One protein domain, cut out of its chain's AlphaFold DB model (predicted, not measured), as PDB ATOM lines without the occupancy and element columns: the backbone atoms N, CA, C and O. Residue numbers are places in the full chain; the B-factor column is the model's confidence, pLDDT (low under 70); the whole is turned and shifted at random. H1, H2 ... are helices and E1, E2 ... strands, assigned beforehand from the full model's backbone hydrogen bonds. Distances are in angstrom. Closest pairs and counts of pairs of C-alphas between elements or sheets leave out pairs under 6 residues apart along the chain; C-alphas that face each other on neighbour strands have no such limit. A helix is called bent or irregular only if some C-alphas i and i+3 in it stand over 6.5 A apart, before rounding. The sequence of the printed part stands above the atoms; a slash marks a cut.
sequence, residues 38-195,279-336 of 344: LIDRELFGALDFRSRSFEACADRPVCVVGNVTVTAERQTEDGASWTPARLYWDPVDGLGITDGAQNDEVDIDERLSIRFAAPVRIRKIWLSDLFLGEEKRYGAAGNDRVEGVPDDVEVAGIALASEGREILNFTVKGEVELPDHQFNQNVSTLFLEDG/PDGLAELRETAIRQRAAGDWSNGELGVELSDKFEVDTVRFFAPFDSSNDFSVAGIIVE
ATOM      1  N   LEU A  38       2.817  15.356 -40.823       82.56
ATOM      2  CA  LEU A  38       2.063  15.038 -42.037       82.56
ATOM      3  C   LEU A  38       0.650  15.601 -41.995       82.56
ATOM      4  O   LEU A  38       0.194  16.097 -43.023       82.56
ATOM      5  N   ILE A  39      -0.002  15.569 -40.832       90.44
ATOM      6  CA  ILE A  39      -1.366  16.070 -40.671       90.44
ATOM      7  C   ILE A  39      -1.476  17.536 -41.103       90.44
ATOM      8  O   ILE A  39      -2.302  17.875 -41.945       90.44
ATOM      9  N   ASP A  40      -0.568  18.396 -40.632       91.19
ATOM     10  CA  ASP A  40      -0.600  19.831 -40.918       91.19
ATOM     11  C   ASP A  40      -0.287  20.116 -42.386       91.19
ATOM     12  O   ASP A  40      -0.923  20.960 -43.017       91.19
ATOM     13  N   ARG A  41       0.665  19.374 -42.961       89.50
ATOM     14  CA  ARG A  41       1.037  19.520 -44.371       89.50
ATOM     15  C   ARG A  41      -0.059  19.042 -45.315       89.50
ATOM     16  O   ARG A  41      -0.259  19.644 -46.364       89.50
ATOM     17  N   GLU A  42      -0.707  17.928 -45.001       91.44
ATOM     18  CA  GLU A  42      -1.696  17.316 -45.884       91.44
ATOM     19  C   GLU A  42      -3.078  17.946 -45.760       91.44
ATOM     20  O   GLU A  42      -3.805  17.997 -46.754       91.44
ATOM     21  N   LEU A  43      -3.431  18.438 -44.569       92.69
ATOM     22  CA  LEU A  43      -4.660  19.196 -44.366       92.69
ATOM     23  C   LEU A  43      -4.545  20.647 -44.848       92.69
ATOM     24  O   LEU A  43      -5.567  21.308 -45.039       92.69
ATOM     25  N   PHE A  44      -3.332  21.130 -45.145       88.81
ATOM     26  CA  PHE A  44      -3.138  22.421 -45.797       88.81
ATOM     27  C   PHE A  44      -3.825  22.450 -47.172       88.81
ATOM     28  O   PHE A  44      -3.361  21.861 -48.150       88.81
ATOM     29  N   GLY A  45      -4.951  23.164 -47.247       83.50
ATOM     30  CA  GLY A  45      -5.779  23.238 -48.449       83.50
ATOM     31  C   GLY A  45      -6.719  22.047 -48.656       83.50
ATOM     32  O   GLY A  45      -7.234  21.914 -49.763       83.50
ATOM     33  N   ALA A  46      -6.953  21.216 -47.633       92.94
ATOM     34  CA  ALA A  46      -8.013  20.203 -47.581       92.94
ATOM     35  C   ALA A  46      -9.177  20.669 -46.675       92.94
ATOM     36  O   ALA A  46      -9.290  21.859 -46.371       92.94
ATOM     37  N   LEU A  47     -10.059  19.757 -46.241       95.19
ATOM     38  CA  LEU A  47     -10.989  20.039 -45.143       95.19
ATOM     39  C   LEU A  47     -10.249  19.836 -43.821       95.19
ATOM     40  O   LEU A  47     -10.175  18.715 -43.322       95.19
ATOM     41  N   ASP A  48      -9.678  20.914 -43.291       96.06
ATOM     42  CA  ASP A  48      -9.067  20.940 -41.961       96.06
ATOM     43  C   ASP A  48     -10.109  21.389 -40.931       96.06
ATOM     44  O   ASP A  48     -10.479  22.566 -40.888       96.06
ATOM     45  N   PHE A  49     -10.600  20.460 -40.114       96.31
ATOM     46  CA  PHE A  49     -11.615  20.756 -39.104       96.31
ATOM     47  C   PHE A  49     -11.060  21.517 -37.902       96.31
ATOM     48  O   PHE A  49     -11.821  22.136 -37.168       96.31
ATOM     49  N   ARG A  50      -9.736  21.584 -37.767       93.88
ATOM     50  CA  ARG A  50      -9.032  22.415 -36.783       93.88
ATOM     51  C   ARG A  50      -8.929  23.881 -37.234       93.88
ATOM     52  O   ARG A  50      -8.412  24.741 -36.522       93.88
ATOM     53  N   SER A  51      -9.352  24.185 -38.465       92.88
ATOM     54  CA  SER A  51      -9.394  25.553 -38.986       92.88
ATOM     55  C   SER A  51     -10.445  26.390 -38.257       92.88
ATOM     56  O   SER A  51     -11.528  25.910 -37.929       92.88
ATOM     57  N   ARG A  52     -10.178  27.692 -38.115       90.31
ATOM     58  CA  ARG A  52     -11.119  28.659 -37.528       90.31
ATOM     59  C   ARG A  52     -12.443  28.779 -38.278       90.31
ATOM     60  O   ARG A  52     -13.420  29.254 -37.712       90.31
ATOM     61  N   SER A  53     -12.522  28.324 -39.528       91.81
ATOM     62  CA  SER A  53     -13.801  28.244 -40.243       91.81
ATOM     63  C   SER A  53     -14.823  27.336 -39.541       91.81
ATOM     64  O   SER A  53     -16.023  27.527 -39.734       91.81
ATOM     65  N   PHE A  54     -14.365  26.397 -38.705       93.38
ATOM     66  CA  PHE A  54     -15.200  25.500 -37.905       93.38
ATOM     67  C   PHE A  54     -15.413  25.974 -36.455       93.38
ATOM     68  O   PHE A  54     -16.229  25.386 -35.756       93.38
ATOM     69  N   GLU A  55     -14.809  27.091 -36.028       91.12
ATOM     70  CA  GLU A  55     -14.986  27.674 -34.681       91.12
ATOM     71  C   GLU A  55     -16.469  27.906 -34.346       91.12
ATOM     72  O   GLU A  55     -16.945  27.599 -33.256       91.12
ATOM     73  N   ALA A  56     -17.247  28.368 -35.329       89.44
ATOM     74  CA  ALA A  56     -18.680  28.613 -35.171       89.44
ATOM     75  C   ALA A  56     -19.522  27.337 -34.976       89.44
ATOM     76  O   ALA A  56     -20.721  27.445 -34.695       89.44
ATOM     77  N   CYS A  57     -18.934  26.153 -35.169       92.88
ATOM     78  CA  CYS A  57     -19.586  24.877 -34.922       92.88
ATOM     79  C   CYS A  57     -19.624  24.517 -33.439       92.88
ATOM     80  O   CYS A  57     -20.542  23.801 -33.045       92.88
ATOM     81  N   ALA A  58     -18.700  25.051 -32.633       91.38
ATOM     82  CA  ALA A  58     -18.661  24.815 -31.198       91.38
ATOM     83  C   ALA A  58     -20.030  25.079 -30.550       91.38
ATOM     84  O   ALA A  58     -20.709  26.067 -30.856       91.38
ATOM     85  N   ASP A  59     -20.425  24.200 -29.629       90.88
ATOM     86  CA  ASP A  59     -21.614  24.346 -28.788       90.88
ATOM     87  C   ASP A  59     -22.956  24.211 -29.558       90.88
ATOM     88  O   ASP A  59     -24.032  24.499 -29.008       90.88
ATOM     89  N   ARG A  60     -22.925  23.749 -30.824       94.94
ATOM     90  CA  ARG A  60     -24.102  23.553 -31.700       94.94
ATOM     91  C   ARG A  60     -24.335  22.083 -32.057       94.94
ATOM     92  O   ARG A  60     -23.372  21.356 -32.251       94.94
ATOM     93  N   PRO A  61     -25.592  21.643 -32.247       96.69
ATOM     94  CA  PRO A  61     -25.876  20.284 -32.716       96.69
ATOM     95  C   PRO A  61     -25.586  20.064 -34.196       96.69
ATOM     96  O   PRO A  61     -25.244  18.964 -34.620       96.69
ATOM     97  N   VAL A  62     -25.766  21.117 -34.991       97.88
ATOM     98  CA  VAL A  62     -25.556  21.102 -36.434       97.88
ATOM     99  C   VAL A  62     -24.872  22.399 -36.830       97.88
ATOM    100  O   VAL A  62     -25.262  23.487 -36.393       97.88
ATOM    101  N   CYS A  63     -23.877  22.283 -37.695       96.88
ATOM    102  CA  CYS A  63     -23.121  23.389 -38.253       96.88
ATOM    103  C   CYS A  63     -22.973  23.208 -39.766       96.88
ATOM    104  O   CYS A  63     -22.873  22.084 -40.252       96.88
ATOM    105  N   VAL A  64     -22.960  24.304 -40.524       97.50
ATOM    106  CA  VAL A  64     -22.713  24.277 -41.972       97.50
ATOM    107  C   VAL A  64     -21.560  25.221 -42.284       97.50
ATOM    108  O   VAL A  64     -21.660  26.418 -42.020       97.50
ATOM    109  N   VAL A  65     -20.490  24.682 -42.864       95.44
ATOM    110  CA  VAL A  65     -19.285  25.418 -43.267       95.44
ATOM    111  C   VAL A  65     -19.020  25.120 -44.739       95.44
ATOM    112  O   VAL A  65     -18.674  24.000 -45.117       95.44
ATOM    113  N   GLY A  66     -19.233  26.117 -45.600       93.56
ATOM    114  CA  GLY A  66     -19.177  25.925 -47.051       93.56
ATOM    115  C   GLY A  66     -20.152  24.836 -47.511       93.56
ATOM    116  O   GLY A  66     -21.357  24.935 -47.285       93.56
ATOM    117  N   ASN A  67     -19.623  23.785 -48.143       93.94
ATOM    118  CA  ASN A  67     -20.402  22.646 -48.645       93.94
ATOM    119  C   ASN A  67     -20.452  21.452 -47.680       93.94
ATOM    120  O   ASN A  67     -20.818  20.351 -48.094       93.94
ATOM    121  N   VAL A  68     -20.059  21.643 -46.422       97.00
ATOM    122  CA  VAL A  68     -20.027  20.588 -45.408       97.00
ATOM    123  C   VAL A  68     -21.047  20.898 -44.319       97.00
ATOM    124  O   VAL A  68     -21.090  22.004 -43.791       97.00
ATOM    125  N   THR A  69     -21.883  19.915 -43.989       98.25
ATOM    126  CA  THR A  69     -22.717  19.907 -42.784       98.25
ATOM    127  C   THR A  69     -22.079  18.980 -41.759       98.25
ATOM    128  O   THR A  69     -21.833  17.818 -42.069       98.25
ATOM    129  N   VAL A  70     -21.848  19.482 -40.554       98.25
ATOM    130  CA  VAL A  70     -21.369  18.719 -39.401       98.25
ATOM    131  C   VAL A  70     -22.539  18.537 -38.442       98.25
ATOM    132  O   VAL A  70     -23.216  19.515 -38.122       98.25
ATOM    133  N   THR A  71     -22.775  17.309 -37.995       98.19
ATOM    134  CA  THR A  71     -23.856  16.961 -37.069       98.19
ATOM    135  C   THR A  71     -23.304  16.121 -35.924       98.19
ATOM    136  O   THR A  71     -22.636  15.122 -36.183       98.19
ATOM    137  N   ALA A  72     -23.622  16.500 -34.686       96.88
ATOM    138  CA  ALA A  72     -23.368  15.705 -33.487       96.88
ATOM    139  C   ALA A  72     -24.669  15.089 -32.978       96.88
ATOM    140  O   ALA A  72     -25.680  15.783 -32.815       96.88
ATOM    141  N   GLU A  73     -24.644  13.794 -32.694       94.69
ATOM    142  CA  GLU A  73     -25.782  13.069 -32.145       94.69
ATOM    143  C   GLU A  73     -25.347  12.141 -31.014       94.69
ATOM    144  O   GLU A  73     -24.240  11.612 -31.034       94.69
ATOM    145  N   ARG A  74     -26.247  11.920 -30.053       89.06
ATOM    146  CA  ARG A  74     -26.063  10.995 -28.932       89.06
ATOM    147  C   ARG A  74     -27.305  10.132 -28.740       89.06
ATOM    148  O   ARG A  74     -28.436  10.613 -28.904       89.06
ATOM    149  N   GLN A  75     -27.112   8.869 -28.392       85.62
ATOM    150  CA  GLN A  75     -28.183   7.973 -27.985       85.62
ATOM    151  C   GLN A  75     -28.625   8.280 -26.547       85.62
ATOM    152  O   GLN A  75     -27.834   8.411 -25.611       85.62
ATOM    153  N   THR A  76     -29.936   8.417 -26.358       73.31
ATOM    154  CA  THR A  76     -30.545   8.563 -25.027       73.31
ATOM    155  C   THR A  76     -31.090   7.227 -24.529       73.31
ATOM    156  O   THR A  76     -30.889   6.204 -25.174       73.31
ATOM    157  N   GLU A  77     -31.750   7.254 -23.366       62.25
ATOM    158  CA  GLU A  77     -32.205   6.150 -22.494       62.25
ATOM    159  C   GLU A  77     -32.980   4.977 -23.138       62.25
ATOM    160  O   GLU A  77     -33.445   4.118 -22.414       62.25
ATOM    161  N   ASP A  78     -33.094   4.879 -24.460       54.34
ATOM    162  CA  ASP A  78     -33.810   3.787 -25.125       54.34
ATOM    163  C   ASP A  78     -32.988   3.094 -26.229       54.34
ATOM    164  O   ASP A  78     -33.510   2.193 -26.882       54.34
ATOM    165  N   GLY A  79     -31.756   3.544 -26.534       56.75
ATOM    166  CA  GLY A  79     -30.903   3.003 -27.619       56.75
ATOM    167  C   GLY A  79     -31.486   3.115 -29.044       56.75
ATOM    168  O   GLY A  79     -30.798   2.903 -30.040       56.75
ATOM    169  N   ALA A  80     -32.762   3.488 -29.164       60.59
ATOM    170  CA  ALA A  80     -33.544   3.410 -30.390       60.59
ATOM    171  C   ALA A  80     -33.515   4.703 -31.219       60.59
ATOM    172  O   ALA A  80     -33.829   4.678 -32.412       60.59
ATOM    173  N   SER A  81     -33.155   5.842 -30.618       78.88
ATOM    174  CA  SER A  81     -33.149   7.137 -31.302       78.88
ATOM    175  C   SER A  81     -31.908   7.962 -31.000       78.88
ATOM    176  O   SER A  81     -31.593   8.253 -29.848       78.88
ATOM    177  N   TRP A  82     -31.274   8.421 -32.073       88.56
ATOM    178  CA  TRP A  82     -30.243   9.444 -32.029       88.56
ATOM    179  C   TRP A  82     -30.887  10.807 -31.797       88.56
ATOM    180  O   TRP A  82     -31.814  11.199 -32.511       88.56
ATOM    181  N   THR A  83     -30.407  11.513 -30.782       90.88
ATOM    182  CA  THR A  83     -30.857  12.862 -30.444       90.88
ATOM    183  C   THR A  83     -29.738  13.863 -30.704       90.88
ATOM    184  O   THR A  83     -28.569  13.480 -30.656       90.88
ATOM    185  N   PRO A  84     -30.051  15.137 -30.995       94.38
ATOM    186  CA  PRO A  84     -29.022  16.153 -31.180       94.38
ATOM    187  C   PRO A  84     -28.120  16.283 -29.941       94.38
ATOM    188  O   PRO A  84     -28.614  16.560 -28.849       94.38
ATOM    189  N   ALA A  85     -26.810  16.122 -30.132       92.94
ATOM    190  CA  ALA A  85     -25.777  16.426 -29.140       92.94
ATOM    191  C   ALA A  85     -25.150  17.791 -29.455       92.94
ATOM    192  O   ALA A  85     -25.702  18.547 -30.248       92.94
ATOM    193  N   ARG A  86     -24.039  18.170 -28.824       93.69
ATOM    194  CA  ARG A  86     -23.391  19.467 -29.064       93.69
ATOM    195  C   ARG A  86     -21.959  19.239 -29.516       93.69
ATOM    196  O   ARG A  86     -21.234  18.488 -28.879       93.69
ATOM    197  N   LEU A  87     -21.581  19.878 -30.615       94.06
ATOM    198  CA  LEU A  87     -20.244  19.784 -31.181       94.06
ATOM    199  C   LEU A  87     -19.227  20.442 -30.260       94.06
ATOM    200  O   LEU A  87     -19.426  21.570 -29.797       94.06
ATOM    201  N   TYR A  88     -18.119  19.749 -30.071       91.81
ATOM    202  CA  TYR A  88     -16.886  20.329 -29.581       91.81
ATOM    203  C   TYR A  88     -16.014  20.764 -30.757       91.81
ATOM    204  O   TYR A  88     -16.098  20.199 -31.851       91.81
ATOM    205  N   TRP A  89     -15.209  21.799 -30.533       92.75
ATOM    206  CA  TRP A  89     -14.200  22.231 -31.485       92.75
ATOM    207  C   TRP A  89     -13.004  22.848 -30.768       92.75
ATOM    208  O   TRP A  89     -13.187  23.727 -29.920       92.75
ATOM    209  N   ASP A  90     -11.802  22.478 -31.198       89.38
ATOM    210  CA  ASP A  90     -10.579  23.214 -30.899       89.38
ATOM    211  C   ASP A  90      -9.619  23.239 -32.111       89.38
ATOM    212  O   ASP A  90      -9.817  22.526 -33.104       89.38
ATOM    213  N   PRO A  91      -8.584  24.100 -32.091       90.62
ATOM    214  CA  PRO A  91      -7.706  24.273 -33.236       90.62
ATOM    215  C   PRO A  91      -6.488  23.327 -33.250       90.62
ATOM    216  O   PRO A  91      -5.628  23.474 -34.131       90.62
ATOM    217  N   VAL A  92      -6.391  22.394 -32.298       90.31
ATOM    218  CA  VAL A  92      -5.321  21.396 -32.145       90.31
ATOM    219  C   VAL A  92      -5.759  20.040 -32.700       90.31
ATOM    220  O   VAL A  92      -5.024  19.489 -33.531       90.31
ATOM    221  N   ASP A  93      -6.953  19.594 -32.316       89.00
ATOM    222  CA  ASP A  93      -7.502  18.252 -32.530       89.00
ATOM    223  C   ASP A  93      -8.667  18.221 -33.516       89.00
ATOM    224  O   ASP A  93      -8.711  17.390 -34.425       89.00
ATOM    225  N   GLY A  94      -9.533  19.229 -33.471       93.81
ATOM    226  CA  GLY A  94     -10.597  19.412 -34.451       93.81
ATOM    227  C   GLY A  94     -11.962  19.207 -33.830       93.81
ATOM    228  O   GLY A  94     -12.335  19.966 -32.943       93.81
ATOM    229  N   LEU A  95     -12.754  18.278 -34.369       94.88
ATOM    230  CA  LEU A  95     -14.148  18.081 -33.965       94.88
ATOM    231  C   LEU A  95     -14.318  16.866 -33.053       94.88
ATOM    232  O   LEU A  95     -13.860  15.776 -33.392       94.88
ATOM    233  N   GLY A  96     -15.124  17.064 -32.012       93.38
ATOM    234  CA  GLY A  96     -15.626  16.034 -31.102       93.38
ATOM    235  C   GLY A  96     -17.041  16.356 -30.628       93.38
ATOM    236  O   GLY A  96     -17.757  17.149 -31.265       93.38
ATOM    237  N   ILE A  97     -17.459  15.784 -29.500       91.75
ATOM    238  CA  ILE A  97     -18.794  15.997 -28.930       91.75
ATOM    239  C   ILE A  97     -18.701  16.377 -27.444       91.75
ATOM    240  O   ILE A  97     -18.223  15.642 -26.593       91.75
ATOM    241  N   THR A  98     -19.236  17.551 -27.100       87.19
ATOM    242  CA  THR A  98     -19.231  18.039 -25.712       87.19
ATOM    243  C   THR A  98     -20.217  17.283 -24.829       87.19
ATOM    244  O   THR A  98     -21.255  16.811 -25.294       87.19
ATOM    245  N   ASP A  99     -19.978  17.323 -23.520       77.75
ATOM    246  CA  ASP A  99     -20.806  16.717 -22.470       77.75
ATOM    247  C   ASP A  99     -20.801  15.176 -22.486       77.75
ATOM    248  O   ASP A  99     -21.645  14.557 -21.824       77.75
ATOM    249  N   GLY A 100     -19.857  14.581 -23.222       73.12
ATOM    250  CA  GLY A 100     -19.540  13.156 -23.239       73.12
ATOM    251  C   GLY A 100     -18.767  12.702 -21.997       73.12
ATOM    252  O   GLY A 100     -18.838  13.316 -20.917       73.12
ATOM    253  N   ALA A 101     -18.083  11.575 -22.116       68.69
ATOM    254  CA  ALA A 101     -17.114  11.062 -21.171       68.69
ATOM    255  C   ALA A 101     -15.852  11.931 -21.197       68.69
ATOM    256  O   ALA A 101     -15.488  12.524 -20.176       68.69
ATOM    257  N   GLN A 102     -15.326  12.118 -22.400       72.31
ATOM    258  CA  GLN A 102     -14.359  13.127 -22.807       72.31
ATOM    259  C   GLN A 102     -15.066  14.108 -23.746       72.31
ATOM    260  O   GLN A 102     -16.015  13.762 -24.440       72.31
ATOM    261  N   ASN A 103     -14.749  15.397 -23.636       67.88
ATOM    262  CA  ASN A 103     -15.583  16.443 -24.248       67.88
ATOM    263  C   ASN A 103     -15.195  16.773 -25.681       67.88
ATOM    264  O   ASN A 103     -15.924  17.490 -26.360       67.88
ATOM    265  N   ASP A 104     -14.007  16.356 -26.049       71.56
ATOM    266  CA  ASP A 104     -13.282  16.603 -27.272       71.56
ATOM    267  C   ASP A 104     -13.252  15.378 -28.174       71.56
ATOM    268  O   ASP A 104     -12.895  15.492 -29.338       71.56
ATOM    269  N   GLU A 105     -13.761  14.255 -27.686       84.25
ATOM    270  CA  GLU A 105     -13.715  12.968 -28.359       84.25
ATOM    271  C   GLU A 105     -15.128  12.503 -28.770       84.25
ATOM    272  O   GLU A 105     -16.098  13.273 -28.704       84.25
ATOM    273  N   VAL A 106     -15.250  11.276 -29.286       88.19
ATOM    274  CA  VAL A 106     -16.522  10.676 -29.718       88.19
ATOM    275  C   VAL A 106     -16.770   9.377 -28.957       88.19
ATOM    276  O   VAL A 106     -16.149   8.359 -29.243       88.19
ATOM    277  N   ASP A 107     -17.758   9.385 -28.062       83.06
ATOM    278  CA  ASP A 107     -18.120   8.229 -27.236       83.06
ATOM    279  C   ASP A 107     -18.892   7.097 -27.932       83.06
ATOM    280  O   ASP A 107     -19.475   7.256 -29.007       83.06
ATOM    281  N   ILE A 108     -18.979   5.940 -27.256       81.19
ATOM    282  CA  ILE A 108     -19.781   4.775 -27.673       81.19
ATOM    283  C   ILE A 108     -21.263   5.097 -27.904       81.19
ATOM    284  O   ILE A 108     -21.919   4.454 -28.725       81.19
ATOM    285  N   ASP A 109     -21.831   6.055 -27.163       82.81
ATOM    286  CA  ASP A 109     -23.221   6.486 -27.325       82.81
ATOM    287  C   ASP A 109     -23.339   7.705 -28.242       82.81
ATOM    288  O   ASP A 109     -24.423   8.270 -28.384       82.81
ATOM    289  N   GLU A 110     -22.256   8.089 -28.911       90.25
ATOM    290  CA  GLU A 110     -22.153   9.284 -29.726       90.25
ATOM    291  C   GLU A 110     -21.817   8.972 -31.180       90.25
ATOM    292  O   GLU A 110     -21.322   7.909 -31.554       90.25
ATOM    293  N   ARG A 111     -22.140   9.926 -32.052       92.62
ATOM    294  CA  ARG A 111     -21.660   9.910 -33.427       92.62
ATOM    295  C   ARG A 111     -21.482  11.313 -33.967       92.62
ATOM    296  O   ARG A 111     -22.362  12.172 -33.835       92.62
ATOM    297  N   LEU A 112     -20.389  11.496 -34.695       96.69
ATOM    298  CA  LEU A 112     -20.134  12.687 -35.490       96.69
ATOM    299  C   LEU A 112     -20.375  12.362 -36.965       96.69
ATOM    300  O   LEU A 112     -19.797  11.429 -37.513       96.69
ATOM    301  N   SER A 113     -21.234  13.129 -37.632       97.88
ATOM    302  CA  SER A 113     -21.527  12.956 -39.059       97.88
ATOM    303  C   SER A 113     -21.076  14.165 -39.870       97.88
ATOM    304  O   SER A 113     -21.490  15.294 -39.606       97.88
ATOM    305  N   ILE A 114     -20.291  13.910 -40.912       98.12
ATOM    306  CA  ILE A 114     -19.851  14.888 -41.907       98.12
ATOM    307  C   ILE A 114     -20.583  14.603 -43.212       98.12
ATOM    308  O   ILE A 114     -20.329  13.590 -43.860       98.12
ATOM    309  N   ARG A 115     -21.486  15.496 -43.611       98.06
ATOM    310  CA  ARG A 115     -22.257  15.386 -44.853       98.06
ATOM    311  C   ARG A 115     -21.816  16.430 -45.871       98.06
ATOM    312  O   ARG A 115     -21.802  17.625 -45.576       98.06
ATOM    313  N   PHE A 116     -21.529  15.993 -47.087       97.38
ATOM    314  CA  PHE A 116     -21.169  16.842 -48.216       97.38
ATOM    315  C   PHE A 116     -22.414  17.269 -49.001       97.38
ATOM    316  O   PHE A 116     -23.385  16.523 -49.125       97.38
ATOM    317  N   ALA A 117     -22.394  18.479 -49.563       95.56
ATOM    318  CA  ALA A 117     -23.490  18.990 -50.391       95.56
ATOM    319  C   ALA A 117     -23.680  18.209 -51.708       95.56
ATOM    320  O   ALA A 117     -24.764  18.230 -52.287       95.56
ATOM    321  N   ALA A 118     -22.628  17.536 -52.175       94.19
ATOM    322  CA  ALA A 118     -22.634  16.631 -53.317       94.19
ATOM    323  C   ALA A 118     -21.709  15.439 -53.017       94.19
ATOM    324  O   ALA A 118     -20.782  15.610 -52.222       94.19
ATOM    325  N   PRO A 119     -21.916  14.268 -53.648       94.94
ATOM    326  CA  PRO A 119     -21.022  13.129 -53.477       94.94
ATOM    327  C   PRO A 119     -19.568  13.487 -53.802       94.94
ATOM    328  O   PRO A 119     -19.282  14.131 -54.813       94.94
ATOM    329  N   VAL A 120     -18.650  13.056 -52.943       95.00
ATOM    330  CA  VAL A 120     -17.205  13.259 -53.080       95.00
ATOM    331  C   VAL A 120     -16.480  11.925 -53.015       95.00
ATOM    332  O   VAL A 120     -16.989  10.947 -52.472       95.00
ATOM    333  N   ARG A 121     -15.254  11.892 -53.536       94.62
ATOM    334  CA  ARG A 121     -14.339  10.768 -53.325       94.62
ATOM    335  C   ARG A 121     -13.374  11.123 -52.221       94.62
ATOM    336  O   ARG A 121     -12.668  12.122 -52.334       94.62
ATOM    337  N   ILE A 122     -13.336  10.316 -51.175       93.56
ATOM    338  CA  ILE A 122     -12.422  10.524 -50.056       93.56
ATOM    339  C   ILE A 122     -11.124   9.786 -50.353       93.56
ATOM    340  O   ILE A 122     -11.130   8.594 -50.638       93.56
ATOM    341  N   ARG A 123     -10.011  10.515 -50.298       92.88
ATOM    342  CA  ARG A 123      -8.663   9.956 -50.410       92.88
ATOM    343  C   ARG A 123      -8.147   9.517 -49.047       92.88
ATOM    344  O   ARG A 123      -7.548   8.454 -48.928       92.88
ATOM    345  N   LYS A 124      -8.325  10.377 -48.045       94.31
ATOM    346  CA  LYS A 124      -7.743  10.190 -46.721       94.31
ATOM    347  C   LYS A 124      -8.586  10.856 -45.644       94.31
ATOM    348  O   LYS A 124      -9.161  11.916 -45.893       94.31
ATOM    349  N   ILE A 125      -8.618  10.251 -44.468       95.69
ATOM    350  CA  ILE A 125      -9.226  10.799 -43.255       95.69
ATOM    351  C   ILE A 125      -8.118  10.969 -42.220       95.69
ATOM    352  O   ILE A 125      -7.248  10.110 -42.110       95.69
ATOM    353  N   TRP A 126      -8.128  12.089 -41.509       96.06
ATOM    354  CA  TRP A 126      -7.201  12.377 -40.425       96.06
ATOM    355  C   TRP A 126      -7.956  12.396 -39.102       96.06
ATOM    356  O   TRP A 126      -8.929  13.140 -38.956       96.06
ATOM    357  N   LEU A 127      -7.477  11.578 -38.174       94.81
ATOM    358  CA  LEU A 127      -7.871  11.555 -36.772       94.81
ATOM    359  C   LEU A 127      -6.707  12.076 -35.924       94.81
ATOM    360  O   LEU A 127      -5.553  12.039 -36.368       94.81
ATOM    361  N   SER A 128      -7.018  12.557 -34.732       91.62
ATOM    362  CA  SER A 128      -6.046  12.826 -33.674       91.62
ATOM    363  C   SER A 128      -6.538  12.217 -32.374       91.62
ATOM    364  O   SER A 128      -7.663  11.717 -32.323       91.62
ATOM    365  N   ASP A 129      -5.670  12.258 -31.371       86.44
ATOM    366  CA  ASP A 129      -5.919  11.695 -30.056       86.44
ATOM    367  C   ASP A 129      -6.216  10.198 -30.159       86.44
ATOM    368  O   ASP A 129      -7.224   9.754 -29.663       86.44
ATOM    369  N   LEU A 130      -5.415   9.467 -30.955       87.12
ATOM    370  CA  LEU A 130      -5.530   8.020 -31.158       87.12
ATOM    371  C   LEU A 130      -4.208   7.300 -30.804       87.12
ATOM    372  O   LEU A 130      -3.282   7.221 -31.628       87.12
ATOM    373  N   PHE A 131      -4.102   6.752 -29.595       86.06
ATOM    374  CA  PHE A 131      -2.884   6.205 -28.994       86.06
ATOM    375  C   PHE A 131      -2.925   4.700 -28.660       86.06
ATOM    376  O   PHE A 131      -3.940   4.005 -28.710       86.06
ATOM    377  N   LEU A 132      -1.734   4.182 -28.346       82.94
ATOM    378  CA  LEU A 132      -1.479   2.913 -27.663       82.94
ATOM    379  C   LEU A 132      -1.115   3.211 -26.196       82.94
ATOM    380  O   LEU A 132      -0.335   4.134 -25.950       82.94
ATOM    381  N   GLY A 133      -1.514   2.379 -25.234       72.19
ATOM    382  CA  GLY A 133      -0.917   2.413 -23.890       72.19
ATOM    383  C   GLY A 133      -1.651   3.230 -22.819       72.19
ATOM    384  O   GLY A 133      -1.037   3.579 -21.803       72.19
ATOM    385  N   GLU A 134      -2.923   3.568 -23.023       70.25
ATOM    386  CA  GLU A 134      -3.739   4.347 -22.086       70.25
ATOM    387  C   GLU A 134      -4.030   3.645 -20.759       70.25
ATOM    388  O   GLU A 134      -4.215   4.297 -19.728       70.25
ATOM    389  N   GLU A 135      -4.060   2.313 -20.745       67.75
ATOM    390  CA  GLU A 135      -4.441   1.483 -19.606       67.75
ATOM    391  C   GLU A 135      -3.694   1.896 -18.339       67.75
ATOM    392  O   GLU A 135      -4.280   1.991 -17.256       67.75
ATOM    393  N   LYS A 136      -2.392   2.165 -18.472       61.91
ATOM    394  CA  LYS A 136      -1.530   2.532 -17.344       61.91
ATOM    395  C   LYS A 136      -1.876   3.891 -16.750       61.91
ATOM    396  O   LYS A 136      -1.613   4.089 -15.563       61.91
ATOM    397  N   ARG A 137      -2.407   4.815 -17.553       65.00
ATOM    398  CA  ARG A 137      -2.695   6.189 -17.134       65.00
ATOM    399  C   ARG A 137      -4.155   6.362 -16.727       65.00
ATOM    400  O   ARG A 137      -4.415   6.934 -15.671       65.00
ATOM    401  N   TYR A 138      -5.083   5.769 -17.475       64.38
ATOM    402  CA  TYR A 138      -6.520   5.970 -17.277       64.38
ATOM    403  C   TYR A 138      -7.273   4.730 -16.799       64.38
ATOM    404  O   TYR A 138      -8.462   4.815 -16.520       64.38
ATOM    405  N   GLY A 139      -6.603   3.592 -16.591       57.31
ATOM    406  CA  GLY A 139      -7.176   2.450 -15.870       57.31
ATOM    407  C   GLY A 139      -8.122   1.565 -16.688       57.31
ATOM    408  O   GLY A 139      -8.985   0.904 -16.105       57.31
ATOM    409  N   ALA A 140      -7.948   1.506 -18.011       53.75
ATOM    410  CA  ALA A 140      -8.762   0.719 -18.949       53.75
ATOM    411  C   ALA A 140      -8.498  -0.810 -18.947       53.75
ATOM    412  O   ALA A 140      -8.932  -1.531 -19.843       53.75
ATOM    413  N   ALA A 141      -7.830  -1.335 -17.916       53.97
ATOM    414  CA  ALA A 141      -7.216  -2.661 -17.936       53.97
ATOM    415  C   ALA A 141      -8.133  -3.827 -18.322       53.97
ATOM    416  O   ALA A 141      -9.033  -4.221 -17.559       53.97
ATOM    417  N   GLY A 142      -7.806  -4.430 -19.473       52.88
ATOM    418  CA  GLY A 142      -8.416  -5.645 -20.012       52.88
ATOM    419  C   GLY A 142      -9.839  -5.485 -20.552       52.88
ATOM    420  O   GLY A 142     -10.527  -6.509 -20.647       52.88
ATOM    421  N   ASN A 143     -10.265  -4.247 -20.841       50.78
ATOM    422  CA  ASN A 143     -11.618  -3.911 -21.298       50.78
ATOM    423  C   ASN A 143     -11.707  -3.527 -22.788       50.78
ATOM    424  O   ASN A 143     -12.813  -3.525 -23.319       50.78
ATOM    425  N   ASP A 144     -10.584  -3.246 -23.459       59.41
ATOM    426  CA  ASP A 144     -10.573  -2.968 -24.900       59.41
ATOM    427  C   ASP A 144     -10.378  -4.284 -25.660       59.41
ATOM    428  O   ASP A 144      -9.278  -4.837 -25.708       59.41
ATOM    429  N   ARG A 145     -11.473  -4.845 -26.186       62.50
ATOM    430  CA  ARG A 145     -11.510  -6.180 -26.808       62.50
ATOM    431  C   ARG A 145     -12.127  -6.168 -28.197       62.50
ATOM    432  O   ARG A 145     -12.891  -7.062 -28.565       62.50
ATOM    433  N   VAL A 146     -11.745  -5.192 -29.010       68.81
ATOM    434  CA  VAL A 146     -12.109  -5.204 -30.428       68.81
ATOM    435  C   VAL A 146     -11.402  -6.370 -31.130       68.81
ATOM    436  O   VAL A 146     -10.176  -6.487 -31.110       68.81
ATOM    437  N   GLU A 147     -12.172  -7.250 -31.774       70.12
ATOM    438  CA  GLU A 147     -11.628  -8.425 -32.462       70.12
ATOM    439  C   GLU A 147     -10.546  -8.025 -33.485       70.12
ATOM    440  O   GLU A 147     -10.776  -7.237 -34.402       70.12
ATOM    441  N   GLY A 148      -9.341  -8.587 -33.338       69.38
ATOM    442  CA  GLY A 148      -8.203  -8.308 -34.224       69.38
ATOM    443  C   GLY A 148      -7.391  -7.052 -33.872       69.38
ATOM    444  O   GLY A 148      -6.403  -6.764 -34.557       69.38
ATOM    445  N   VAL A 149      -7.752  -6.341 -32.803       72.06
ATOM    446  CA  VAL A 149      -6.992  -5.216 -32.243       72.06
ATOM    447  C   VAL A 149      -6.222  -5.699 -31.000       72.06
ATOM    448  O   VAL A 149      -6.746  -6.521 -30.252       72.06
ATOM    449  N   PRO A 150      -4.949  -5.297 -30.804       72.12
ATOM    450  CA  PRO A 150      -4.235  -5.562 -29.554       72.12
ATOM    451  C   PRO A 150      -4.932  -4.903 -28.359       72.12
ATOM    452  O   PRO A 150      -5.520  -3.841 -28.523       72.12
ATOM    453  N   ASP A 151      -4.798  -5.499 -27.175       71.56
ATOM    454  CA  ASP A 151      -5.210  -4.870 -25.915       71.56
ATOM    455  C   ASP A 151      -4.507  -3.508 -25.735       71.56
ATOM    456  O   ASP A 151      -3.362  -3.349 -26.176       71.56
ATOM    457  N   ASP A 152      -5.163  -2.581 -25.026       74.19
ATOM    458  CA  ASP A 152      -4.619  -1.264 -24.646       74.19
ATOM    459  C   ASP A 152      -4.361  -0.331 -25.849       74.19
ATOM    460  O   ASP A 152      -3.274   0.235 -26.022       74.19
ATOM    461  N   VAL A 153      -5.359  -0.223 -26.733       77.69
ATOM    462  CA  VAL A 153      -5.309   0.582 -27.959       77.69
ATOM    463  C   VAL A 153      -6.635   1.296 -28.193       77.69
ATOM    464  O   VAL A 153      -7.682   0.650 -28.221       77.69
ATOM    465  N   GLU A 154      -6.566   2.596 -28.471       82.12
ATOM    466  CA  GLU A 154      -7.722   3.395 -28.871       82.12
ATOM    467  C   GLU A 154      -8.183   3.048 -30.286       82.12
ATOM    468  O   GLU A 154      -7.377   2.794 -31.196       82.12
ATOM    469  N   VAL A 155      -9.504   3.018 -30.480       86.00
ATOM    470  CA  VAL A 155     -10.126   2.568 -31.727       86.00
ATOM    471  C   VAL A 155     -11.191   3.553 -32.180       86.00
ATOM    472  O   VAL A 155     -12.144   3.843 -31.469       86.00
ATOM    473  N   ALA A 156     -11.102   3.968 -33.439       90.75
ATOM    474  CA  ALA A 156     -12.134   4.761 -34.089       90.75
ATOM    475  C   ALA A 156     -12.898   3.923 -35.118       90.75
ATOM    476  O   ALA A 156     -12.314   3.234 -35.963       90.75
ATOM    477  N   GLY A 157     -14.222   4.009 -35.085       92.62
ATOM    478  CA  GLY A 157     -15.126   3.476 -36.093       92.62
ATOM    479  C   GLY A 157     -15.433   4.515 -37.169       92.62
ATOM    480  O   GLY A 157     -15.759   5.668 -36.877       92.62
ATOM    481  N   ILE A 158     -15.351   4.106 -38.436       95.56
ATOM    482  CA  ILE A 158     -15.627   4.960 -39.594       95.56
ATOM    483  C   ILE A 158     -16.625   4.256 -40.511       95.56
ATOM    484  O   ILE A 158     -16.360   3.176 -41.038       95.56
ATOM    485  N   ALA A 159     -17.756   4.911 -40.769       96.50
ATOM    486  CA  ALA A 159     -18.748   4.464 -41.739       96.50
ATOM    487  C   ALA A 159     -18.918   5.480 -42.875       96.50
ATOM    488  O   ALA A 159     -19.124   6.675 -42.660       96.50
ATOM    489  N   LEU A 160     -18.868   4.994 -44.109       97.12
ATOM    490  CA  LEU A 160     -19.080   5.762 -45.327       97.12
ATOM    491  C   LEU A 160     -20.467   5.466 -45.886       97.12
ATOM    492  O   LEU A 160     -20.841   4.302 -46.037       97.12
ATOM    493  N   ALA A 161     -21.215   6.503 -46.251       97.00
ATOM    494  CA  ALA A 161     -22.552   6.355 -46.809       97.00
ATOM    495  C   ALA A 161     -22.785   7.232 -48.046       97.00
ATOM    496  O   ALA A 161     -22.144   8.266 -48.247       97.00
ATOM    497  N   SER A 162     -23.721   6.788 -48.881       96.06
ATOM    498  CA  SER A 162     -24.222   7.515 -50.048       96.06
ATOM    499  C   SER A 162     -25.721   7.284 -50.175       96.06
ATOM    500  O   SER A 162     -26.192   6.152 -50.030       96.06
ATOM    501  N   GLU A 163     -26.476   8.357 -50.389       93.06
ATOM    502  CA  GLU A 163     -27.938   8.362 -50.479       93.06
ATOM    503  C   GLU A 163     -28.601   7.698 -49.259       93.06
ATOM    504  O   GLU A 163     -29.605   6.992 -49.352       93.06
ATOM    505  N   GLY A 164     -27.999   7.897 -48.082       88.81
ATOM    506  CA  GLY A 164     -28.456   7.316 -46.817       88.81
ATOM    507  C   GLY A 164     -28.114   5.836 -46.616       88.81
ATOM    508  O   GLY A 164     -28.386   5.309 -45.537       88.81
ATOM    509  N   ARG A 165     -27.487   5.166 -47.590       94.00
ATOM    510  CA  ARG A 165     -27.054   3.768 -47.476       94.00
ATOM    511  C   ARG A 165     -25.576   3.682 -47.115       94.00
ATOM    512  O   ARG A 165     -24.742   4.271 -47.797       94.00
ATOM    513  N   GLU A 166     -25.253   2.907 -46.085       95.38
ATOM    514  CA  GLU A 166     -23.868   2.558 -45.758       95.38
ATOM    515  C   GLU A 166     -23.239   1.726 -46.887       95.38
ATOM    516  O   GLU A 166     -23.852   0.792 -47.411       95.38
ATOM    517  N   ILE A 167     -22.034   2.112 -47.300       94.50
ATOM    518  CA  ILE A 167     -21.249   1.452 -48.351       94.50
ATOM    519  C   ILE A 167     -20.071   0.696 -47.741       94.50
ATOM    520  O   ILE A 167     -19.729  -0.386 -48.214       94.50
ATOM    521  N   LEU A 168     -19.446   1.282 -46.723       93.94
ATOM    522  CA  LEU A 168     -18.280   0.734 -46.050       93.94
ATOM    523  C   LEU A 168     -18.348   1.097 -44.570       93.94
ATOM    524  O   LEU A 168     -18.707   2.222 -44.237       93.94
ATOM    525  N   ASN A 169     -17.957   0.162 -43.714       93.44
ATOM    526  CA  ASN A 169     -17.771   0.369 -42.287       93.44
ATOM    527  C   ASN A 169     -16.524  -0.403 -41.860       93.44
ATOM    528  O   ASN A 169     -16.332  -1.548 -42.279       93.44
ATOM    529  N   PHE A 170     -15.642   0.256 -41.120       91.81
ATOM    530  CA  PHE A 170     -14.383  -0.310 -40.670       91.81
ATOM    531  C   PHE A 170     -13.897   0.405 -39.411       91.81
ATOM    532  O   PHE A 170     -14.307   1.527 -39.115       91.81
ATOM    533  N   THR A 171     -12.993  -0.251 -38.691       91.12
ATOM    534  CA  THR A 171     -12.310   0.310 -37.529       91.12
ATOM    535  C   THR A 171     -10.851   0.599 -37.855       91.12
ATOM    536  O   THR A 171     -10.235  -0.056 -38.705       91.12
ATOM    537  N   VAL A 172     -10.298   1.602 -37.187       90.12
ATOM    538  CA  VAL A 172      -8.877   1.949 -37.208       90.12
ATOM    539  C   VAL A 172      -8.387   2.099 -35.782       90.12
ATOM    540  O   VAL A 172      -9.188   2.316 -34.882       90.12
ATOM    541  N   LYS A 173      -7.084   1.950 -35.574       87.50
ATOM    542  CA  LYS A 173      -6.496   1.876 -34.241       87.50
ATOM    543  C   LYS A 173      -5.296   2.797 -34.119       87.50
ATOM    544  O   LYS A 173      -4.626   3.025 -35.129       87.50
ATOM    545  N   GLY A 174      -5.016   3.258 -32.905       85.56
ATOM    546  CA  GLY A 174      -3.811   4.020 -32.600       85.56
ATOM    547  C   GLY A 174      -2.549   3.285 -33.054       85.56
ATOM    548  O   GLY A 174      -2.494   2.052 -33.091       85.56
ATOM    549  N   GLU A 175      -1.529   4.045 -33.444       85.25
ATOM    550  CA  GLU A 175      -0.232   3.498 -33.882       85.25
ATOM    551  C   GLU A 175       0.950   4.052 -33.075       85.25
ATOM    552  O   GLU A 175       2.075   3.565 -33.207       85.25
ATOM    553  N   VAL A 176       0.705   5.059 -32.235       84.06
ATOM    554  CA  VAL A 176       1.726   5.763 -31.458       84.06
ATOM    555  C   VAL A 176       1.462   5.553 -29.974       84.06
ATOM    556  O   VAL A 176       0.329   5.674 -29.526       84.06
ATOM    557  N   GLU A 177       2.503   5.234 -29.207       82.50
ATOM    558  CA  GLU A 177       2.392   5.139 -27.749       82.50
ATOM    559  C   GLU A 177       2.081   6.507 -27.136       82.50
ATOM    560  O   GLU A 177       2.702   7.512 -27.500       82.50
ATOM    561  N   LEU A 178       1.147   6.522 -26.186       77.62
ATOM    562  CA  LEU A 178       0.806   7.695 -25.399       77.62
ATOM    563  C   LEU A 178       2.080   8.231 -24.719       77.62
ATOM    564  O   LEU A 178       2.728   7.503 -23.957       77.62
ATOM    565  N   PRO A 179       2.478   9.487 -24.976       76.19
ATOM    566  CA  PRO A 179       3.720  10.019 -24.440       76.19
ATOM    567  C   PRO A 179       3.656  10.204 -22.917       76.19
ATOM    568  O   PRO A 179       2.607  10.495 -22.337       76.19
ATOM    569  N   ASP A 180       4.816  10.122 -22.255       73.12
ATOM    570  CA  ASP A 180       4.954  10.374 -20.809       73.12
ATOM    571  C   ASP A 180       4.450  11.772 -20.402       73.12
ATOM    572  O   ASP A 180       3.935  11.945 -19.301       73.12
ATOM    573  N   HIS A 181       4.548  12.751 -21.305       73.50
ATOM    574  CA  HIS A 181       3.990  14.091 -21.150       73.50
ATOM    575  C   HIS A 181       2.957  14.349 -22.243       73.50
ATOM    576  O   HIS A 181       3.267  14.185 -23.425       73.50
ATOM    577  N   GLN A 182       1.757  14.782 -21.856       76.25
ATOM    578  CA  GLN A 182       0.667  15.045 -22.794       76.25
ATOM    579  C   GLN A 182       1.042  16.159 -23.782       76.25
ATOM    580  O   GLN A 182       1.691  17.152 -23.428       76.25
ATOM    581  N   PHE A 183       0.610  16.017 -25.034       81.69
ATOM    582  CA  PHE A 183       0.883  16.995 -26.085       81.69
ATOM    583  C   PHE A 183       0.355  18.385 -25.709       81.69
ATOM    584  O   PHE A 183       1.093  19.367 -25.794       81.69
ATOM    585  N   ASN A 184      -0.873  18.466 -25.190       77.06
ATOM    586  CA  ASN A 184      -1.525  19.726 -24.827       77.06
ATOM    587  C   ASN A 184      -0.719  20.555 -23.812       77.06
ATOM    588  O   ASN A 184      -0.597  21.770 -23.970       77.06
ATOM    589  N   GLN A 185      -0.037  19.919 -22.858       77.31
ATOM    590  CA  GLN A 185       0.854  20.610 -21.914       77.31
ATOM    591  C   GLN A 185       2.089  21.229 -22.580       77.31
ATOM    592  O   GLN A 185       2.603  22.257 -22.134       77.31
ATOM    593  N   ASN A 186       2.571  20.611 -23.660       80.75
ATOM    594  CA  ASN A 186       3.666  21.147 -24.465       80.75
ATOM    595  C   ASN A 186       3.199  22.285 -25.382       80.75
ATOM    596  O   ASN A 186       4.006  23.135 -25.773       80.75
ATOM    597  N   VAL A 187       1.910  22.317 -25.733       82.50
ATOM    598  CA  VAL A 187       1.314  23.411 -26.508       82.50
ATOM    599  C   VAL A 187       1.044  24.626 -25.624       82.50
ATOM    600  O   VAL A 187       1.307  25.753 -26.039       82.50
ATOM    601  N   SER A 188       0.555  24.425 -24.399       81.62
ATOM    602  CA  SER A 188       0.312  25.516 -23.459       81.62
ATOM    603  C   SER A 188       0.442  25.064 -22.010       81.62
ATOM    604  O   SER A 188      -0.180  24.099 -21.578       81.62
ATOM    605  N   THR A 189       1.162  25.854 -21.212       80.19
ATOM    606  CA  THR A 189       1.283  25.645 -19.759       80.19
ATOM    607  C   THR A 189      -0.008  25.945 -18.995       80.19
ATOM    608  O   THR A 189      -0.026  25.863 -17.770       80.19
ATOM    609  N   LEU A 190      -1.054  26.403 -19.688       80.44
ATOM    610  CA  LEU A 190      -2.371  26.626 -19.098       80.44
ATOM    611  C   LEU A 190      -3.128  25.307 -18.894       80.44
ATOM    612  O   LEU A 190      -3.997  25.256 -18.026       80.44
ATOM    613  N   PHE A 191      -2.788  24.260 -19.654       81.06
ATOM    614  CA  PHE A 191      -3.363  22.934 -19.470       81.06
ATOM    615  C   PHE A 191      -2.779  22.248 -18.239       81.06
ATOM    616  O   PHE A 191      -1.569  22.250 -18.004       81.06
ATOM    617  N   LEU A 192      -3.666  21.648 -17.458       79.19
ATOM    618  CA  LEU A 192      -3.334  20.824 -16.309       79.19
ATOM    619  C   LEU A 192      -3.023  19.393 -16.746       79.19
ATOM    620  O   LEU A 192      -3.548  18.912 -17.748       79.19
ATOM    621  N   GLU A 193      -2.163  18.737 -15.969       72.69
ATOM    622  CA  GLU A 193      -1.875  17.300 -16.063       72.69
ATOM    623  C   GLU A 193      -3.110  16.457 -15.784       72.69
ATOM    624  O   GLU A 193      -3.940  16.846 -14.957       72.69
ATOM    625  N   ASP A 194      -3.225  15.341 -16.509       68.00
ATOM    626  CA  ASP A 194      -4.373  14.429 -16.475       68.00
ATOM    627  C   ASP A 194      -5.709  15.149 -16.741       68.00
ATOM    628  O   ASP A 194      -6.758  14.808 -16.188       68.00
ATOM    629  N   GLY A 195      -5.655  16.236 -17.518       68.12
ATOM    630  CA  GLY A 195      -6.808  17.073 -17.825       68.12
ATOM    631  C   GLY A 195      -7.441  16.787 -19.186       68.12
ATOM    632  O   GLY A 195      -8.203  17.615 -19.672       68.12
ATOM    633  N   PRO A 279      -9.641  35.144 -30.076       85.19
ATOM    634  CA  PRO A 279      -9.155  34.836 -31.420       85.19
ATOM    635  C   PRO A 279      -7.635  34.701 -31.552       85.19
ATOM    636  O   PRO A 279      -7.171  33.897 -32.366       85.19
ATOM    637  N   ASP A 280      -6.883  35.511 -30.808       87.06
ATOM    638  CA  ASP A 280      -5.423  35.538 -30.873       87.06
ATOM    639  C   ASP A 280      -4.850  34.362 -30.074       87.06
ATOM    640  O   ASP A 280      -3.958  33.670 -30.567       87.06
ATOM    641  N   GLY A 281      -5.439  34.058 -28.913       86.69
ATOM    642  CA  GLY A 281      -5.110  32.875 -28.117       86.69
ATOM    643  C   GLY A 281      -5.320  31.558 -28.874       86.69
ATOM    644  O   GLY A 281      -4.441  30.698 -28.864       86.69
ATOM    645  N   LEU A 282      -6.430  31.405 -29.610       86.88
ATOM    646  CA  LEU A 282      -6.661  30.220 -30.457       86.88
ATOM    647  C   LEU A 282      -5.634  30.093 -31.588       86.88
ATOM    648  O   LEU A 282      -5.178  28.990 -31.903       86.88
ATOM    649  N   ALA A 283      -5.278  31.214 -32.219       87.44
ATOM    650  CA  ALA A 283      -4.278  31.225 -33.277       87.44
ATOM    651  C   ALA A 283      -2.890  30.860 -32.729       87.44
ATOM    652  O   ALA A 283      -2.185  30.053 -33.333       87.44
ATOM    653  N   GLU A 284      -2.517  31.396 -31.567       89.56
ATOM    654  CA  GLU A 284      -1.267  31.054 -30.889       89.56
ATOM    655  C   GLU A 284      -1.217  29.576 -30.490       89.56
ATOM    656  O   GLU A 284      -0.188  28.924 -30.694       89.56
ATOM    657  N   LEU A 285      -2.329  29.032 -29.985       89.38
ATOM    658  CA  LEU A 285      -2.451  27.620 -29.636       89.38
ATOM    659  C   LEU A 285      -2.201  26.731 -30.862       89.38
ATOM    660  O   LEU A 285      -1.336  25.853 -30.829       89.38
ATOM    661  N   ARG A 286      -2.877  27.025 -31.978       90.44
ATOM    662  CA  ARG A 286      -2.702  26.309 -33.249       90.44
ATOM    663  C   ARG A 286      -1.267  26.368 -33.758       90.44
ATOM    664  O   ARG A 286      -0.679  25.346 -34.103       90.44
ATOM    665  N   GLU A 287      -0.697  27.567 -33.814       90.25
ATOM    666  CA  GLU A 287       0.666  27.775 -34.300       90.25
ATOM    667  C   GLU A 287       1.692  27.064 -33.414       90.25
ATOM    668  O   GLU A 287       2.691  26.538 -33.907       90.25
ATOM    669  N   THR A 288       1.448  27.006 -32.104       90.12
ATOM    670  CA  THR A 288       2.302  26.252 -31.186       90.12
ATOM    671  C   THR A 288       2.165  24.752 -31.410       90.12
ATOM    672  O   THR A 288       3.194  24.091 -31.516       90.12
ATOM    673  N   ALA A 289       0.953  24.223 -31.593       89.75
ATOM    674  CA  ALA A 289       0.737  22.810 -31.909       89.75
ATOM    675  C   ALA A 289       1.456  22.388 -33.202       89.75
ATOM    676  O   ALA A 289       2.202  21.408 -33.206       89.75
ATOM    677  N   ILE A 290       1.336  23.182 -34.274       89.00
ATOM    678  CA  ILE A 290       2.058  22.957 -35.540       89.00
ATOM    679  C   ILE A 290       3.576  22.934 -35.303       89.00
ATOM    680  O   ILE A 290       4.281  22.054 -35.805       89.00
ATOM    681  N   ARG A 291       4.109  23.885 -34.521       87.25
ATOM    682  CA  ARG A 291       5.542  23.916 -34.186       87.25
ATOM    683  C   ARG A 291       5.975  22.703 -33.367       87.25
ATOM    684  O   ARG A 291       7.045  22.169 -33.652       87.25
ATOM    685  N   GLN A 292       5.184  22.266 -32.386       86.38
ATOM    686  CA  GLN A 292       5.523  21.116 -31.543       86.38
ATOM    687  C   GLN A 292       5.565  19.816 -32.353       86.38
ATOM    688  O   GLN A 292       6.559  19.091 -32.261       86.38
ATOM    689  N   ARG A 293       4.583  19.584 -33.236       86.06
ATOM    690  CA  ARG A 293       4.599  18.460 -34.191       86.06
ATOM    691  C   ARG A 293       5.803  18.498 -35.132       86.06
ATOM    692  O   ARG A 293       6.409  17.470 -35.422       86.06
ATOM    693  N   ALA A 294       6.153  19.683 -35.637       82.00
ATOM    694  CA  ALA A 294       7.217  19.831 -36.629       82.00
ATOM    695  C   ALA A 294       8.636  19.763 -36.046       82.00
ATOM    696  O   ALA A 294       9.536  19.234 -36.698       82.00
ATOM    697  N   ALA A 295       8.859  20.346 -34.866       74.69
ATOM    698  CA  ALA A 295      10.195  20.544 -34.300       74.69
ATOM    699  C   ALA A 295      10.503  19.634 -33.108       74.69
ATOM    700  O   ALA A 295      11.667  19.297 -32.899       74.69
ATOM    701  N   GLY A 296       9.492  19.285 -32.311       59.75
ATOM    702  CA  GLY A 296       9.675  18.558 -31.058       59.75
ATOM    703  C   GLY A 296       9.489  17.046 -31.165       59.75
ATOM    704  O   GLY A 296       9.798  16.356 -30.203       59.75
ATOM    705  N   ASP A 297       9.040  16.539 -32.319       67.19
ATOM    706  CA  ASP A 297       8.748  15.112 -32.534       67.19
ATOM    707  C   ASP A 297       7.647  14.565 -31.596       67.19
ATOM    708  O   ASP A 297       7.583  13.370 -31.313       67.19
ATOM    709  N   TRP A 298       6.769  15.454 -31.117       76.38
ATOM    710  CA  TRP A 298       5.628  15.117 -30.267       76.38
ATOM    711  C   TRP A 298       4.411  14.803 -31.132       76.38
ATOM    712  O   TRP A 298       4.023  15.620 -31.969       76.38
ATOM    713  N   SER A 299       3.818  13.632 -30.915       81.00
ATOM    714  CA  SER A 299       2.560  13.231 -31.540       81.00
ATOM    715  C   SER A 299       1.399  13.494 -30.590       81.00
ATOM    716  O   SER A 299       1.518  13.244 -29.391       81.00
ATOM    717  N   ASN A 300       0.292  13.968 -31.150       86.75
ATOM    718  CA  ASN A 300      -1.022  13.989 -30.526       86.75
ATOM    719  C   ASN A 300      -1.896  12.842 -31.063       86.75
ATOM    720  O   ASN A 300      -3.017  13.075 -31.498       86.75
ATOM    721  N   GLY A 301      -1.331  11.636 -31.190       87.75
ATOM    722  CA  GLY A 301      -2.070  10.449 -31.635       87.75
ATOM    723  C   GLY A 301      -2.584  10.556 -33.073       87.75
ATOM    724  O   GLY A 301      -3.670  10.083 -33.395       87.75
ATOM    725  N   GLU A 302      -1.858  11.246 -33.956       90.50
ATOM    726  CA  GLU A 302      -2.359  11.525 -35.298       90.50
ATOM    727  C   GLU A 302      -2.332  10.287 -36.197       90.50
ATOM    728  O   GLU A 302      -1.265   9.763 -36.528       90.50
ATOM    729  N   LEU A 303      -3.505   9.890 -36.696       92.00
ATOM    730  CA  LEU A 303      -3.648   8.780 -37.632       92.00
ATOM    731  C   LEU A 303      -4.219   9.244 -38.972       92.00
ATOM    732  O   LEU A 303      -5.325   9.778 -39.078       92.00
ATOM    733  N   GLY A 304      -3.461   8.970 -40.032       93.00
ATOM    734  CA  GLY A 304      -3.871   9.208 -41.406       93.00
ATOM    735  C   GLY A 304      -4.370   7.935 -42.085       93.00
ATOM    736  O   GLY A 304      -3.572   7.089 -42.469       93.00
ATOM    737  N   VAL A 305      -5.674   7.837 -42.323       93.06
ATOM    738  CA  VAL A 305      -6.330   6.657 -42.901       93.06
ATOM    739  C   VAL A 305      -6.522   6.827 -44.406       93.06
ATOM    740  O   VAL A 305      -7.406   7.570 -44.842       93.06
ATOM    741  N   GLU A 306      -5.717   6.143 -45.222       93.00
ATOM    742  CA  GLU A 306      -5.909   6.121 -46.681       93.00
ATOM    743  C   GLU A 306      -6.992   5.126 -47.100       93.00
ATOM    744  O   GLU A 306      -6.971   3.956 -46.716       93.00
ATOM    745  N   LEU A 307      -7.905   5.571 -47.965       90.62
ATOM    746  CA  LEU A 307      -8.907   4.696 -48.562       90.62
ATOM    747  C   LEU A 307      -8.388   4.161 -49.898       90.62
ATOM    748  O   LEU A 307      -8.167   4.916 -50.847       90.62
ATOM    749  N   SER A 308      -8.189   2.843 -49.979       79.56
ATOM    750  CA  SER A 308      -7.704   2.177 -51.197       79.56
ATOM    751  C   SER A 308      -8.727   2.200 -52.333       79.56
ATOM    752  O   SER A 308      -8.360   2.233 -53.509       79.56
ATOM    753  N   ASP A 309     -10.009   2.192 -51.975       81.00
ATOM    754  CA  ASP A 309     -11.125   2.150 -52.906       81.00
ATOM    755  C   ASP A 309     -11.770   3.530 -53.050       81.00
ATOM    756  O   ASP A 309     -12.027   4.247 -52.084       81.00
ATOM    757  N   LYS A 310     -12.061   3.903 -54.298       76.75
ATOM    758  CA  LYS A 310     -12.619   5.212 -54.647       76.75
ATOM    759  C   LYS A 310     -14.140   5.188 -54.558       76.75
ATOM    760  O   LYS A 310     -14.821   5.136 -55.584       76.75
ATOM    761  N   PHE A 311     -14.672   5.198 -53.343       85.62
ATOM    762  CA  PHE A 311     -16.111   5.333 -53.129       85.62
ATOM    763  C   PHE A 311     -16.550   6.788 -53.323       85.62
ATOM    764  O   PHE A 311     -15.908   7.707 -52.818       85.62
ATOM    765  N   GLU A 312     -17.653   6.995 -54.047       93.38
ATOM    766  CA  GLU A 312     -18.377   8.268 -54.032       93.38
ATOM    767  C   GLU A 312     -19.386   8.247 -52.888       93.38
ATOM    768  O   GLU A 312     -20.300   7.419 -52.859       93.38
ATOM    769  N   VAL A 313     -19.183   9.144 -51.929       96.00
ATOM    770  CA  VAL A 313     -19.903   9.183 -50.656       96.00
ATOM    771  C   VAL A 313     -20.428  10.588 -50.424       96.00
ATOM    772  O   VAL A 313     -19.784  11.569 -50.796       96.00
ATOM    773  N   ASP A 314     -21.597  10.704 -49.808       97.12
ATOM    774  CA  ASP A 314     -22.135  11.992 -49.366       97.12
ATOM    775  C   ASP A 314     -22.015  12.180 -47.853       97.12
ATOM    776  O   ASP A 314     -22.182  13.300 -47.376       97.12
ATOM    777  N   THR A 315     -21.686  11.121 -47.105       98.06
ATOM    778  CA  THR A 315     -21.613  11.154 -45.645       98.06
ATOM    779  C   THR A 315     -20.463  10.291 -45.123       98.06
ATOM    780  O   THR A 315     -20.299   9.146 -45.547       98.06
ATOM    781  N   VAL A 316     -19.715  10.822 -44.156       97.94
ATOM    782  CA  VAL A 316     -18.812  10.069 -43.268       97.94
ATOM    783  C   VAL A 316     -19.379  10.132 -41.863       97.94
ATOM    784  O   VAL A 316     -19.778  11.206 -41.416       97.94
ATOM    785  N   ARG A 317     -19.424   9.000 -41.172       97.56
ATOM    786  CA  ARG A 317     -19.804   8.918 -39.764       97.56
ATOM    787  C   ARG A 317     -18.645   8.363 -38.962       97.56
ATOM    788  O   ARG A 317     -18.029   7.387 -39.380       97.56
ATOM    789  N   PHE A 318     -18.417   8.984 -37.822       96.44
ATOM    790  CA  PHE A 318     -17.430   8.606 -36.831       96.44
ATOM    791  C   PHE A 318     -18.160   8.170 -35.568       96.44
ATOM    792  O   PHE A 318     -19.149   8.807 -35.192       96.44
ATOM    793  N   PHE A 319     -17.709   7.077 -34.971       92.31
ATOM    794  CA  PHE A 319     -18.289   6.473 -33.774       92.31
ATOM    795  C   PHE A 319     -17.210   5.672 -33.043       92.31
ATOM    796  O   PHE A 319     -16.272   5.212 -33.692       92.31
ATOM    797  N   ALA A 320     -17.357   5.447 -31.741       87.25
ATOM    798  CA  ALA A 320     -16.529   4.475 -31.036       87.25
ATOM    799  C   ALA A 320     -17.205   3.088 -31.039       87.25
ATOM    800  O   ALA A 320     -18.408   2.984 -30.766       87.25
ATOM    801  N   PRO A 321     -16.494   2.010 -31.415       80.81
ATOM    802  CA  PRO A 321     -17.004   0.650 -31.281       80.81
ATOM    803  C   PRO A 321     -17.372   0.279 -29.835       80.81
ATOM    804  O   PRO A 321     -16.777   0.751 -28.870       80.81
ATOM    805  N   PHE A 322     -18.321  -0.649 -29.687       70.94
ATOM    806  CA  PHE A 322     -18.471  -1.384 -28.428       70.94
ATOM    807  C   PHE A 322     -17.164  -2.151 -28.137       70.94
ATOM    808  O   PHE A 322     -16.522  -2.621 -29.077       70.94
ATOM    809  N   ASP A 323     -16.770  -2.268 -26.867       68.06
ATOM    810  CA  ASP A 323     -15.491  -2.850 -26.420       68.06
ATOM    811  C   ASP A 323     -14.224  -2.054 -26.800       68.06
ATOM    812  O   ASP A 323     -13.151  -2.646 -26.938       68.06
ATOM    813  N   SER A 324     -14.318  -0.732 -26.973       70.81
ATOM    814  CA  SER A 324     -13.145   0.139 -27.149       70.81
ATOM    815  C   SER A 324     -13.151   1.352 -26.229       70.81
ATOM    816  O   SER A 324     -14.202   1.737 -25.708       70.81
ATOM    817  N   SER A 325     -11.974   1.952 -26.059       65.62
ATOM    818  CA  SER A 325     -11.844   3.311 -25.563       65.62
ATOM    819  C   SER A 325     -12.282   4.313 -26.624       65.62
ATOM    820  O   SER A 325     -12.135   4.083 -27.825       65.62
ATOM    821  N   ASN A 326     -12.892   5.392 -26.158       67.75
ATOM    822  CA  ASN A 326     -13.675   6.344 -26.937       67.75
ATOM    823  C   ASN A 326     -12.869   7.574 -27.322       67.75
ATOM    824  O   ASN A 326     -13.420   8.652 -27.535       67.75
ATOM    825  N   ASP A 327     -11.565   7.397 -27.398       77.12
ATOM    826  CA  ASP A 327     -10.654   8.498 -27.240       77.12
ATOM    827  C   ASP A 327     -10.122   8.790 -28.634       77.12
ATOM    828  O   ASP A 327      -9.260   8.082 -29.136       77.12
ATOM    829  N   PHE A 328     -10.840   9.656 -29.366       89.38
ATOM    830  CA  PHE A 328     -10.391  10.191 -30.649       89.38
ATOM    831  C   PHE A 328     -11.145  11.449 -31.080       89.38
ATOM    832  O   PHE A 328     -12.366  11.577 -30.950       89.38
ATOM    833  N   SER A 329     -10.410  12.326 -31.754       92.81
ATOM    834  CA  SER A 329     -10.903  13.530 -32.415       92.81
ATOM    835  C   SER A 329     -10.873  13.410 -33.939       92.81
ATOM    836  O   SER A 329     -10.054  12.704 -34.538       92.81
ATOM    837  N   VAL A 330     -11.751  14.154 -34.620       96.00
ATOM    838  CA  VAL A 330     -11.788  14.202 -36.090       96.00
ATOM    839  C   VAL A 330     -11.117  15.475 -36.601       96.00
ATOM    840  O   VAL A 330     -11.711  16.557 -36.627       96.00
ATOM    841  N   ALA A 331      -9.890  15.324 -37.096       96.00
ATOM    842  CA  ALA A 331      -9.043  16.444 -37.494       96.00
ATOM    843  C   ALA A 331      -9.274  16.929 -38.932       96.00
ATOM    844  O   ALA A 331      -9.164  18.126 -39.216       96.00
ATOM    845  N   GLY A 332      -9.602  16.037 -39.874       96.62
ATOM    846  CA  GLY A 332      -9.845  16.472 -41.250       96.62
ATOM    847  C   GLY A 332     -10.100  15.380 -42.279       96.62
ATOM    848  O   GLY A 332      -9.958  14.185 -42.028       96.62
ATOM    849  N   ILE A 333     -10.476  15.805 -43.487       96.44
ATOM    850  CA  ILE A 333     -10.747  14.919 -44.626       96.44
ATOM    851  C   ILE A 333     -10.104  15.483 -45.891       96.44
ATOM    852  O   ILE A 333     -10.232  16.663 -46.226       96.44
ATOM    853  N   ILE A 334      -9.457  14.607 -46.655       94.81
ATOM    854  CA  ILE A 334      -8.904  14.935 -47.963       94.81
ATOM    855  C   ILE A 334      -9.744  14.266 -49.038       94.81
ATOM    856  O   ILE A 334      -9.803  13.038 -49.124       94.81
ATOM    857  N   VAL A 335     -10.354  15.081 -49.893       93.31
ATOM    858  CA  VAL A 335     -11.131  14.618 -51.045       93.31
ATOM    859  C   VAL A 335     -10.289  14.628 -52.326       93.31
ATOM    860  O   VAL A 335      -9.392  15.460 -52.496       93.31
ATOM    861  N   GLU A 336     -10.556  13.708 -53.252       88.88
ATOM    862  CA  GLU A 336      -9.949  13.744 -54.585       88.88
ATOM    863  C   GLU A 336     -10.440  14.977 -55.362       88.88
ATOM    864  O   GLU A 336     -11.632  15.270 -55.391       88.88
TER     865      GLU A 336
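Overview. This is residues 38 to 195 and 279 to 336 of the 344 residues of an uncharacterized protein of Rhodovulum sp. P5 (UniProt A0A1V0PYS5). A large, strongly twisted antiparallel sheet of nine strands makes the body, its longest strand, E6, folding back on itself at residue 123; the small hairpin E4 and E5 packs partly face to face with this sheet, strands crossed, as a sandwich. H1 packs on E6 and E11, H2 on E1 and E4, and the long helix H5, with short H4 on it, lies off the sheet near H1 and H2, while H3 lies farthest out. The printed part has 216 residues with five named helices and eleven named strands, in the order H1 H2 E1 E2 E3 E4 E5 E6 H3 E7 E8 H4 H5 E9 E10 E11. The class is mixed, helices and strands; the whole is compact, with a radius of gyration of the C-alphas of 16.4 A, and rounded, spanning 45 by 41 by 35 A.

Arrangement. In the branched sheet, E6, residues 110 to 128, bends by 154 degrees at residue 123. On one side of E6 lie E2, residues 68 to 75, with N 71 and O 113 2.9 A apart, and E11, residues 329 to 335, with N 126 and O 332 2.8 A apart. On the other side lie E10, residues 312 to 319, with N 114 and O 316 2.8 A apart, and E9, residues 303 to 306, with N 125 and O 305 3.0 A apart. E7, residues 155 to 162, is the next neighbour of E10, with N 159 and O 317 2.9 A apart, and forms a hairpin with the edge strand E8, residues 165 to 173, with N 158 and O 170 2.9 A apart. E1, residues 62 to 65, and E3, residues 82 to 84, lie on one side of E2, with N 63 and O 70, and N 74 and O 83, each 2.9 A apart; E1 E2 E3 are a meander, each strand the antiparallel neighbour of the one before. E3 runs on into E4, residues 86 to 89, at 66 degrees. E4 forms a hairpin with E5, residues 95 to 98, with N 88 and O 96 2.9 A apart; this pair and the large sheet are a sandwich, two sheets face to face, their strands at 70 degrees, and the closest C-alphas of E5 and E11 are those of Leu 95 and Val 330, 5.0 A apart. H1, residues 38 to 43, is on the large sheet at a height of 8.8 A, over E6 and slantwise to the strands at 39 degrees on the local plane. H2, residues 52 to 57, is on the sheet and only just over E1, where 3 of its 6 C-alphas fall; it is irregular, C-alphas 53 and 56 being 7.0 A apart. H5, residues 279 to 295, is not on the sheet; with residues 285 to 292 alone it touches H4, residues 183 to 187, the closest C-alphas being those of Val 187 and Ala 289, 5.5 A apart. H1 and H5 are close but not clearly touching, and H2 and H5 are near each other. H3, residues 135 to 138, touches no helix and is not on the large sheet. H1, H4 and H5 have every O i to N i+4 pair within hydrogen-bond range; H2 has 0 of 2, with 2 of 3 O i to N i+3 pairs, and H3 is too short for an i+4 pair.

Along the chain. H1 begins at C-alpha 38, (2.063, 15.038, -42.037), and E11 ends at C-alpha 335, (-11.131, 14.618, -51.045). From first to last C-alpha, E8 measures 24.5 A, H5 24.2 A, E7 23.6 A, E2 23.0 A and E10 20.3 A; the bent E6 measures 17.0 A.

Size, cuts and confidence. The farthest C-alphas, those of Asp 78 and Ala 295, are 48.0 A apart. Residues 196 to 278 are not printed, and C-alphas 195 and 279 are 22.5 A apart across the cut. The links E5 to E6 and H3 to E7 are long. Mean pLDDT of the printed part is 85.3; 26 residues are under 70, among them 77 to 80 and 135 to 146.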